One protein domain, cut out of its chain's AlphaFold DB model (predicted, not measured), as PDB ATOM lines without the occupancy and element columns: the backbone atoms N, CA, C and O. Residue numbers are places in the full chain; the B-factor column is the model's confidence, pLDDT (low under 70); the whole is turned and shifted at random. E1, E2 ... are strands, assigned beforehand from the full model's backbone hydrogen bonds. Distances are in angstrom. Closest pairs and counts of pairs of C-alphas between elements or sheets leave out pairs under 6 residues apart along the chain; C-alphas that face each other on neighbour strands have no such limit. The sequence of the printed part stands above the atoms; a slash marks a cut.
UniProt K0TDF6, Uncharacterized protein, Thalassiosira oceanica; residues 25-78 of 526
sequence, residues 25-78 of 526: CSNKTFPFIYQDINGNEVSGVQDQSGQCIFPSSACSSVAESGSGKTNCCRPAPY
ATOM      1  N   CYS A  25     157.676 161.456 122.727       80.00
ATOM      2  CA  CYS A  25     158.770 161.960 121.882       80.00
ATOM      3  C   CYS A  25     160.066 161.138 122.000       80.00
ATOM      4  O   CYS A  25     161.130 161.570 121.549       80.00
ATOM      5  N   SER A  26     160.003 159.954 122.613       82.56
ATOM      6  CA  SER A  26     161.146 159.047 122.682       82.56
ATOM      7  C   SER A  26     161.512 158.535 121.285       82.56
ATOM      8  O   SER A  26     160.647 158.248 120.461       82.56
ATOM      9  N   ASN A  27     162.805 158.326 121.033       73.06
ATOM     10  CA  ASN A  27     163.306 157.683 119.809       73.06
ATOM     11  C   ASN A  27     162.711 156.283 119.535       73.06
ATOM     12  O   ASN A  27     162.843 155.773 118.426       73.06
ATOM     13  N   LYS A  28     162.080 155.648 120.534       76.25
ATOM     14  CA  LYS A  28     161.422 154.337 120.396       76.25
ATOM     15  C   LYS A  28     159.976 154.410 119.916       76.25
ATOM     16  O   LYS A  28     159.465 153.420 119.401       76.25
ATOM     17  N   THR A  29     159.310 155.531 120.150       73.88
ATOM     18  CA  THR A  29     157.880 155.736 119.879       73.88
ATOM     19  C   THR A  29     157.667 156.688 118.714       73.88
ATOM     20  O   THR A  29     156.708 156.526 117.962       73.88
ATOM     21  N   PHE A  30     158.578 157.643 118.525       78.06
ATOM     22  CA  PHE A  30     158.535 158.560 117.403       78.06
ATOM     23  C   PHE A  30     158.908 157.838 116.092       78.06
ATOM     24  O   PHE A  30     159.843 157.035 116.067       78.06
ATOM     25  N   PRO A  31     158.215 158.116 114.972       74.62
ATOM     26  CA  PRO A  31     158.412 157.437 113.685       74.62
ATOM     27  C   PRO A  31     159.790 157.659 113.062       74.62
ATOM     28  O   PRO A  31     160.168 156.943 112.132       74.62
ATOM     29  N   PHE A  32     160.516 158.668 113.535       78.31
ATOM     30  CA  PHE A  32     161.834 159.035 113.052       78.31
ATOM     31  C   PHE A  32     162.833 158.986 114.195       78.31
ATOM     32  O   PHE A  32     162.593 159.489 115.292       78.31
ATOM     33  N   ILE A  33     163.982 158.402 113.900       82.88
ATOM     34  CA  ILE A  33     165.155 158.434 114.749       82.88
ATOM     35  C   ILE A  33     165.980 159.629 114.301       82.88
ATOM     36  O   ILE A  33     166.516 159.636 113.190       82.88
ATOM     37  N   TYR A  34     166.073 160.626 115.172       82.25
ATOM     38  CA  TYR A  34     166.944 161.778 114.990       82.25
ATOM     39  C   TYR A  34     168.323 161.487 115.560       82.25
ATOM     40  O   TYR A  34     168.447 160.767 116.553       82.25
ATOM     41  N   GLN A  35     169.351 162.054 114.939       86.31
ATOM     42  CA  GLN A  35     170.739 161.892 115.346       86.31
ATOM     43  C   GLN A  35     171.396 163.246 115.645       86.31
ATOM     44  O   GLN A  35     171.070 164.264 115.029       86.31
ATOM     45  N   ASP A  36     172.309 163.261 116.616       86.62
ATOM     46  CA  ASP A  36     173.199 164.397 116.871       86.62
ATOM     47  C   ASP A  36     174.340 164.464 115.831       86.62
ATOM     48  O   ASP A  36     174.480 163.596 114.965       86.62
ATOM     49  N   ILE A  37     175.214 165.471 115.948       83.31
ATOM     50  CA  ILE A  37     176.416 165.618 115.099       83.31
ATOM     51  C   ILE A  37     177.369 164.412 115.134       83.31
ATOM     52  O   ILE A  37     178.222 164.286 114.259       83.31
ATOM     53  N   ASN A  38     177.263 163.551 116.150       85.69
ATOM     54  CA  ASN A  38     178.106 162.375 116.338       85.69
ATOM     55  C   ASN A  38     177.423 161.088 115.837       85.69
ATOM     56  O   ASN A  38     178.016 160.013 115.931       85.69
ATOM     57  N   GLY A  39     176.187 161.174 115.329       83.12
ATOM     58  CA  GLY A  39     175.386 160.026 114.903       83.12
ATOM     59  C   GLY A  39     174.646 159.303 116.038       83.12
ATOM     60  O   GLY A  39     174.047 158.254 115.792       83.12
ATOM     61  N   ASN A  40     174.665 159.828 117.268       88.81
ATOM     62  CA  ASN A  40     173.936 159.240 118.393       88.81
ATOM     63  C   ASN A  40     172.454 159.586 118.304       88.81
ATOM     64  O   ASN A  40     172.098 160.721 118.000       88.81
ATOM     65  N   GLU A  41     171.588 158.630 118.626       89.81
ATOM     66  CA  GLU A  41     170.145 158.859 118.638       89.81
ATOM     67  C   GLU A  41     169.750 159.852 119.740       89.81
ATOM     68  O   GLU A  41     170.143 159.696 120.898       89.81
ATOM     69  N   VAL A  42     168.941 160.851 119.390       88.81
ATOM     70  CA  VAL A  42     168.424 161.860 120.323       88.81
ATOM     71  C   VAL A  42     166.917 161.699 120.502       88.81
ATOM     72  O   VAL A  42     166.189 161.407 119.555       88.81
ATOM     73  N   SER A  43     166.442 161.874 121.736       89.38
ATOM     74  CA  SER A  43     165.004 161.930 122.031       89.38
ATOM     75  C   SER A  43     164.494 163.362 121.908       89.38
ATOM     76  O   SER A  43     165.232 164.313 122.174       89.38
ATOM     77  N   GLY A  44     163.243 163.507 121.485       85.38
ATOM     78  CA  GLY A  44     162.576 164.797 121.374       85.38
ATOM     79  C   GLY A  44     162.022 165.271 122.714       85.38
ATOM     80  O   GLY A  44     161.946 164.519 123.684       85.38
ATOM     81  N   VAL A  45     161.607 166.531 122.746       86.62
ATOM     82  CA  VAL A  45     160.924 167.178 123.871       86.62
ATOM     83  C   VAL A  45     159.626 167.776 123.334       86.62
ATOM     84  O   VAL A  45     159.627 168.311 122.228       86.62
ATOM     85  N   GLN A  46     158.518 167.694 124.075       86.31
ATOM     86  CA  GLN A  46     157.297 168.404 123.679       86.31
ATOM     87  C   GLN A  46     157.461 169.910 123.888       86.31
ATOM     88  O   GLN A  46     157.917 170.362 124.940       86.31
ATOM     89  N   ASP A  47     157.071 170.691 122.888       83.06
ATOM     90  CA  ASP A  47     156.925 172.131 123.014       83.06
ATOM     91  C   ASP A  47     155.641 172.495 123.799       83.06
ATOM     92  O   ASP A  47     154.889 171.639 124.270       83.06
ATOM     93  N   GLN A  48     155.357 173.792 123.938       86.19
ATOM     94  CA  GLN A  48     154.161 174.267 124.651       86.19
ATOM     95  C   GLN A  48     152.840 173.924 123.941       86.19
ATOM     96  O   GLN A  48     151.781 174.009 124.562       86.19
ATOM     97  N   SER A  49     152.890 173.563 122.656       83.06
ATOM     98  CA  SER A  49     151.734 173.148 121.863       83.06
ATOM     99  C   SER A  49     151.519 171.627 121.867       83.06
ATOM    100  O   SER A  49     150.519 171.150 121.330       83.06
ATOM    101  N   GLY A  50     152.406 170.871 122.529       80.81
ATOM    102  CA  GLY A  50     152.391 169.408 122.571       80.81
ATOM    103  C   GLY A  50     153.059 168.750 121.359       80.81
ATOM    104  O   GLY A  50     152.955 167.536 121.194       80.81
ATOM    105  N   GLN A  51     153.740 169.522 120.511       77.31
ATOM    106  CA  GLN A  51     154.491 169.036 119.356       77.31
ATOM    107  C   GLN A  51     155.878 168.553 119.779       77.31
ATOM    108  O   GLN A  51     156.581 169.220 120.535       77.31
ATOM    109  N   CYS A  52     156.299 167.394 119.276       80.00
ATOM    110  CA  CYS A  52     157.646 166.889 119.521       80.00
ATOM    111  C   CYS A  52     158.676 167.682 118.707       80.00
ATOM    112  O   CYS A  52     158.696 167.594 117.481       80.00
ATOM    113  N   ILE A  53     159.570 168.394 119.391       81.12
ATOM    114  CA  ILE A  53     160.731 169.063 118.801       81.12
ATOM    115  C   ILE A  53     162.019 168.329 119.182       81.12
ATOM    116  O   ILE A  53     162.139 167.775 120.273       81.12
ATOM    117  N   PHE A  54     163.015 168.343 118.296       84.62
ATOM    118  CA  PHE A  54     164.296 167.653 118.493       84.62
ATOM    119  C   PHE A  54     165.448 168.667 118.545       84.62
ATOM    120  O   PHE A  54     166.289 168.699 117.655       84.62
ATOM    121  N   PRO A  55     165.529 169.520 119.583       79.75
ATOM    122  CA  PRO A  55     166.490 170.628 119.618       79.75
ATOM    123  C   PRO A  55     167.954 170.163 119.647       79.75
ATOM    124  O   PRO A  55     168.855 170.929 119.322       79.75
ATOM    125  N   SER A  56     168.201 168.916 120.061       82.12
ATOM    126  CA  SER A  56     169.533 168.306 120.085       82.12
ATOM    127  C   SER A  56     169.915 167.613 118.775       82.12
ATOM    128  O   SER A  56     171.060 167.182 118.649       82.12
ATOM    129  N   SER A  57     168.996 167.491 117.806       79.88
ATOM    130  CA  SER A  57     169.364 167.022 116.472       79.88
ATOM    131  C   SER A  57     170.111 168.144 115.773       79.88
ATOM    132  O   SER A  57     169.580 169.240 115.613       79.88
ATOM    133  N   ALA A  58     171.355 167.891 115.397       74.88
ATOM    134  CA  ALA A  58     172.191 168.887 114.758       74.88
ATOM    135  C   ALA A  58     172.818 168.258 113.524       74.88
ATOM    136  O   ALA A  58     173.633 167.339 113.610       74.88
ATOM    137  N   CYS A  59     172.416 168.769 112.367       65.94
ATOM    138  CA  CYS A  59     173.016 168.403 111.104       65.94
ATOM    139  C   CYS A  59     174.367 169.079 110.970       65.94
ATOM    140  O   CYS A  59     174.450 170.296 110.807       65.94
ATOM    141  N   SER A  60     175.444 168.297 111.013       54.50
ATOM    142  CA  SER A  60     176.725 168.815 110.551       54.50
ATOM    143  C   SER A  60     176.610 169.055 109.046       54.50
ATOM    144  O   SER A  60     176.584 168.116 108.253       54.50
ATOM    145  N   SER A  61     176.569 170.323 108.641       53.50
ATOM    146  CA  SER A  61     176.742 170.739 107.244       53.50
ATOM    147  C   SER A  61     178.140 170.405 106.698       53.50
ATOM    148  O   SER A  61     178.410 170.605 105.516       53.50
ATOM    149  N   VAL A  62     179.021 169.855 107.544       49.75
ATOM    150  CA  VAL A  62     180.407 169.475 107.254       49.75
ATOM    151  C   VAL A  62     180.517 167.979 106.930       49.75
ATOM    152  O   VAL A  62     181.444 167.297 107.361       49.75
ATOM    153  N   ALA A  63     179.591 167.441 106.133       47.91
ATOM    154  CA  ALA A  63     179.909 166.274 105.312       47.91
ATOM    155  C   ALA A  63     180.798 166.761 104.154       47.91
ATOM    156  O   ALA A  63     180.352 166.946 103.021       47.91
ATOM    157  N   GLU A  64     182.055 167.070 104.482       45.19
ATOM    158  CA  GLU A  64     183.097 167.419 103.526       45.19
ATOM    159  C   GLU A  64     183.228 166.304 102.482       45.19
ATOM    160  O   GLU A  64     183.679 165.200 102.766       45.19
ATOM    161  N   SER A  65     182.846 166.647 101.251       45.53
ATOM    162  CA  SER A  65     183.495 166.203 100.017       45.53
ATOM    163  C   SER A  65     183.659 164.684  99.864       45.53
ATOM    164  O   SER A  65     184.739 164.129 100.060       45.53
ATOM    165  N   GLY A  66     182.597 163.982  99.463       50.62
ATOM    166  CA  GLY A  66     182.757 162.563  99.146       50.62
ATOM    167  C   GLY A  66     181.542 161.859  98.580       50.62
ATOM    168  O   GLY A  66     181.469 161.650  97.374       50.62
ATOM    169  N   SER A  67     180.616 161.411  99.427       44.75
ATOM    170  CA  SER A  67     179.611 160.444  98.964       44.75
ATOM    171  C   SER A  67     178.414 160.250  99.901       44.75
ATOM    172  O   SER A  67     178.052 159.115 100.207       44.75
ATOM    173  N   GLY A  68     177.766 161.320 100.357       49.25
ATOM    174  CA  GLY A  68     176.446 161.169 100.973       49.25
ATOM    175  C   GLY A  68     176.030 162.354 101.823       49.25
ATOM    176  O   GLY A  68     176.701 162.685 102.793       49.25
ATOM    177  N   LYS A  69     174.894 162.969 101.480       51.91
ATOM    178  CA  LYS A  69     174.137 163.811 102.411       51.91
ATOM    179  C   LYS A  69     173.849 162.959 103.657       51.91
ATOM    180  O   LYS A  69     173.098 161.990 103.567       51.91
ATOM    181  N   THR A  70     174.459 163.263 104.798       54.34
ATOM    182  CA  THR A  70     174.090 162.636 106.074       54.34
ATOM    183  C   THR A  70     172.727 163.172 106.493       54.34
ATOM    184  O   THR A  70     172.626 164.273 107.027       54.34
ATOM    185  N   ASN A  71     171.669 162.410 106.206       63.19
ATOM    186  CA  ASN A  71     170.332 162.685 106.723       63.19
ATOM    187  C   ASN A  71     170.366 162.536 108.251       63.19
ATOM    188  O   ASN A  71     170.617 161.448 108.762       63.19
ATOM    189  N   CYS A  72     170.093 163.614 108.982       72.00
ATOM    190  CA  CYS A  72     170.120 163.655 110.457       72.00
ATOM    191  C   CYS A  72     168.926 162.954 111.106       72.00
ATOM    192  O   CYS A  72     168.750 162.966 112.322       72.00
ATOM    193  N   CYS A  73     168.077 162.384 110.266       74.50
ATOM    194  CA  CYS A  73     166.853 161.718 110.607       74.50
ATOM    195  C   CYS A  73     166.724 160.499 109.691       74.50
ATOM    196  O   CYS A  73     166.929 160.575 108.478       74.50
ATOM    197  N   ARG A  74     166.392 159.354 110.283       76.81
ATOM    198  CA  ARG A  74     166.070 158.121 109.559       76.81
ATOM    199  C   ARG A  74     164.737 157.580 110.064       76.81
ATOM    200  O   ARG A  74     164.441 157.741 111.245       76.81
ATOM    201  N   PRO A  75     163.921 156.934 109.220       73.38
ATOM    202  CA  PRO A  75     162.728 156.247 109.699       73.38
ATOM    203  C   PRO A  75     163.116 155.206 110.756       73.38
ATOM    204  O   PRO A  75     164.109 154.485 110.600       73.38
ATOM    205  N   ALA A  76     162.353 155.147 111.846       77.31
ATOM    206  CA  ALA A  76     162.524 154.121 112.861       77.31
ATOM    207  C   ALA A  76     162.285 152.739 112.227       77.31
ATOM    208  O   ALA A  76     161.360 152.584 111.423       77.31
ATOM    209  N   PRO A  77     163.108 151.720 112.540       70.69
ATOM    210  CA  PRO A  77     162.854 150.373 112.068       70.69
ATOM    211  C   PRO A  77     161.561 149.876 112.717       70.69
ATOM    212  O   PRO A  77     161.516 149.597 113.914       70.69
ATOM    213  N   TYR A  78     160.498 149.764 111.926       65.31
ATOM    214  CA  TYR A  78     159.272 149.129 112.384       65.31
ATOM    215  C   TYR A  78     159.536 147.629 112.520       65.31
ATOM    216  O   TYR A  78     159.757 146.934 111.528       65.31
TER     217      TYR A  78
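This is residues 25 to 78 of the 526 residues of an uncharacterized protein of Thalassiosira oceanica (UniProt K0TDF6). Little regular structure: a tiny two-stranded antiparallel sheet, E1 beside E2, with a long loop, residues 36 to 72, running out from E1 and back to E2. Residues 63 to 68 of that loop stick out, and short pairings fold other parts of it back. The printed part has 54 residues with two named strands, E1 then E2, and no named helix; the class is all strand, with 7 residues in named elements. It is only just loose, close to compact, with a radius of gyration of the C-alphas of 12.2 A, and only just elongated, spanning 39 by 26 by 15 A.

E1, residues 32 to 35, is 9.6 A long and begins at C-alpha 32 (161.834, 159.035, 113.052). E2, residues 73 to 75, is 6.9 A long and ends at C-alpha 75 (162.728, 156.247, 109.699).

E1 and E2 form a hairpin, antiparallel at 149 degrees. C-alphas 34 and 73 face each other at 4.4 A. N 33 and O 74 are within hydrogen-bond range at 2.8 A. Residues 34 to 35 of E1 pair with 41 to 42, and residues 45 to 46 with 52 to 53, both antiparallel.

The C-alphas farthest apart, of Gln 48 and Gly 66, are 40.1 A apart. The printed part has no cut. The link from E1 to E2 is long, 37 residues. pLDDT is under 70 at residues 59 to 71 and 78.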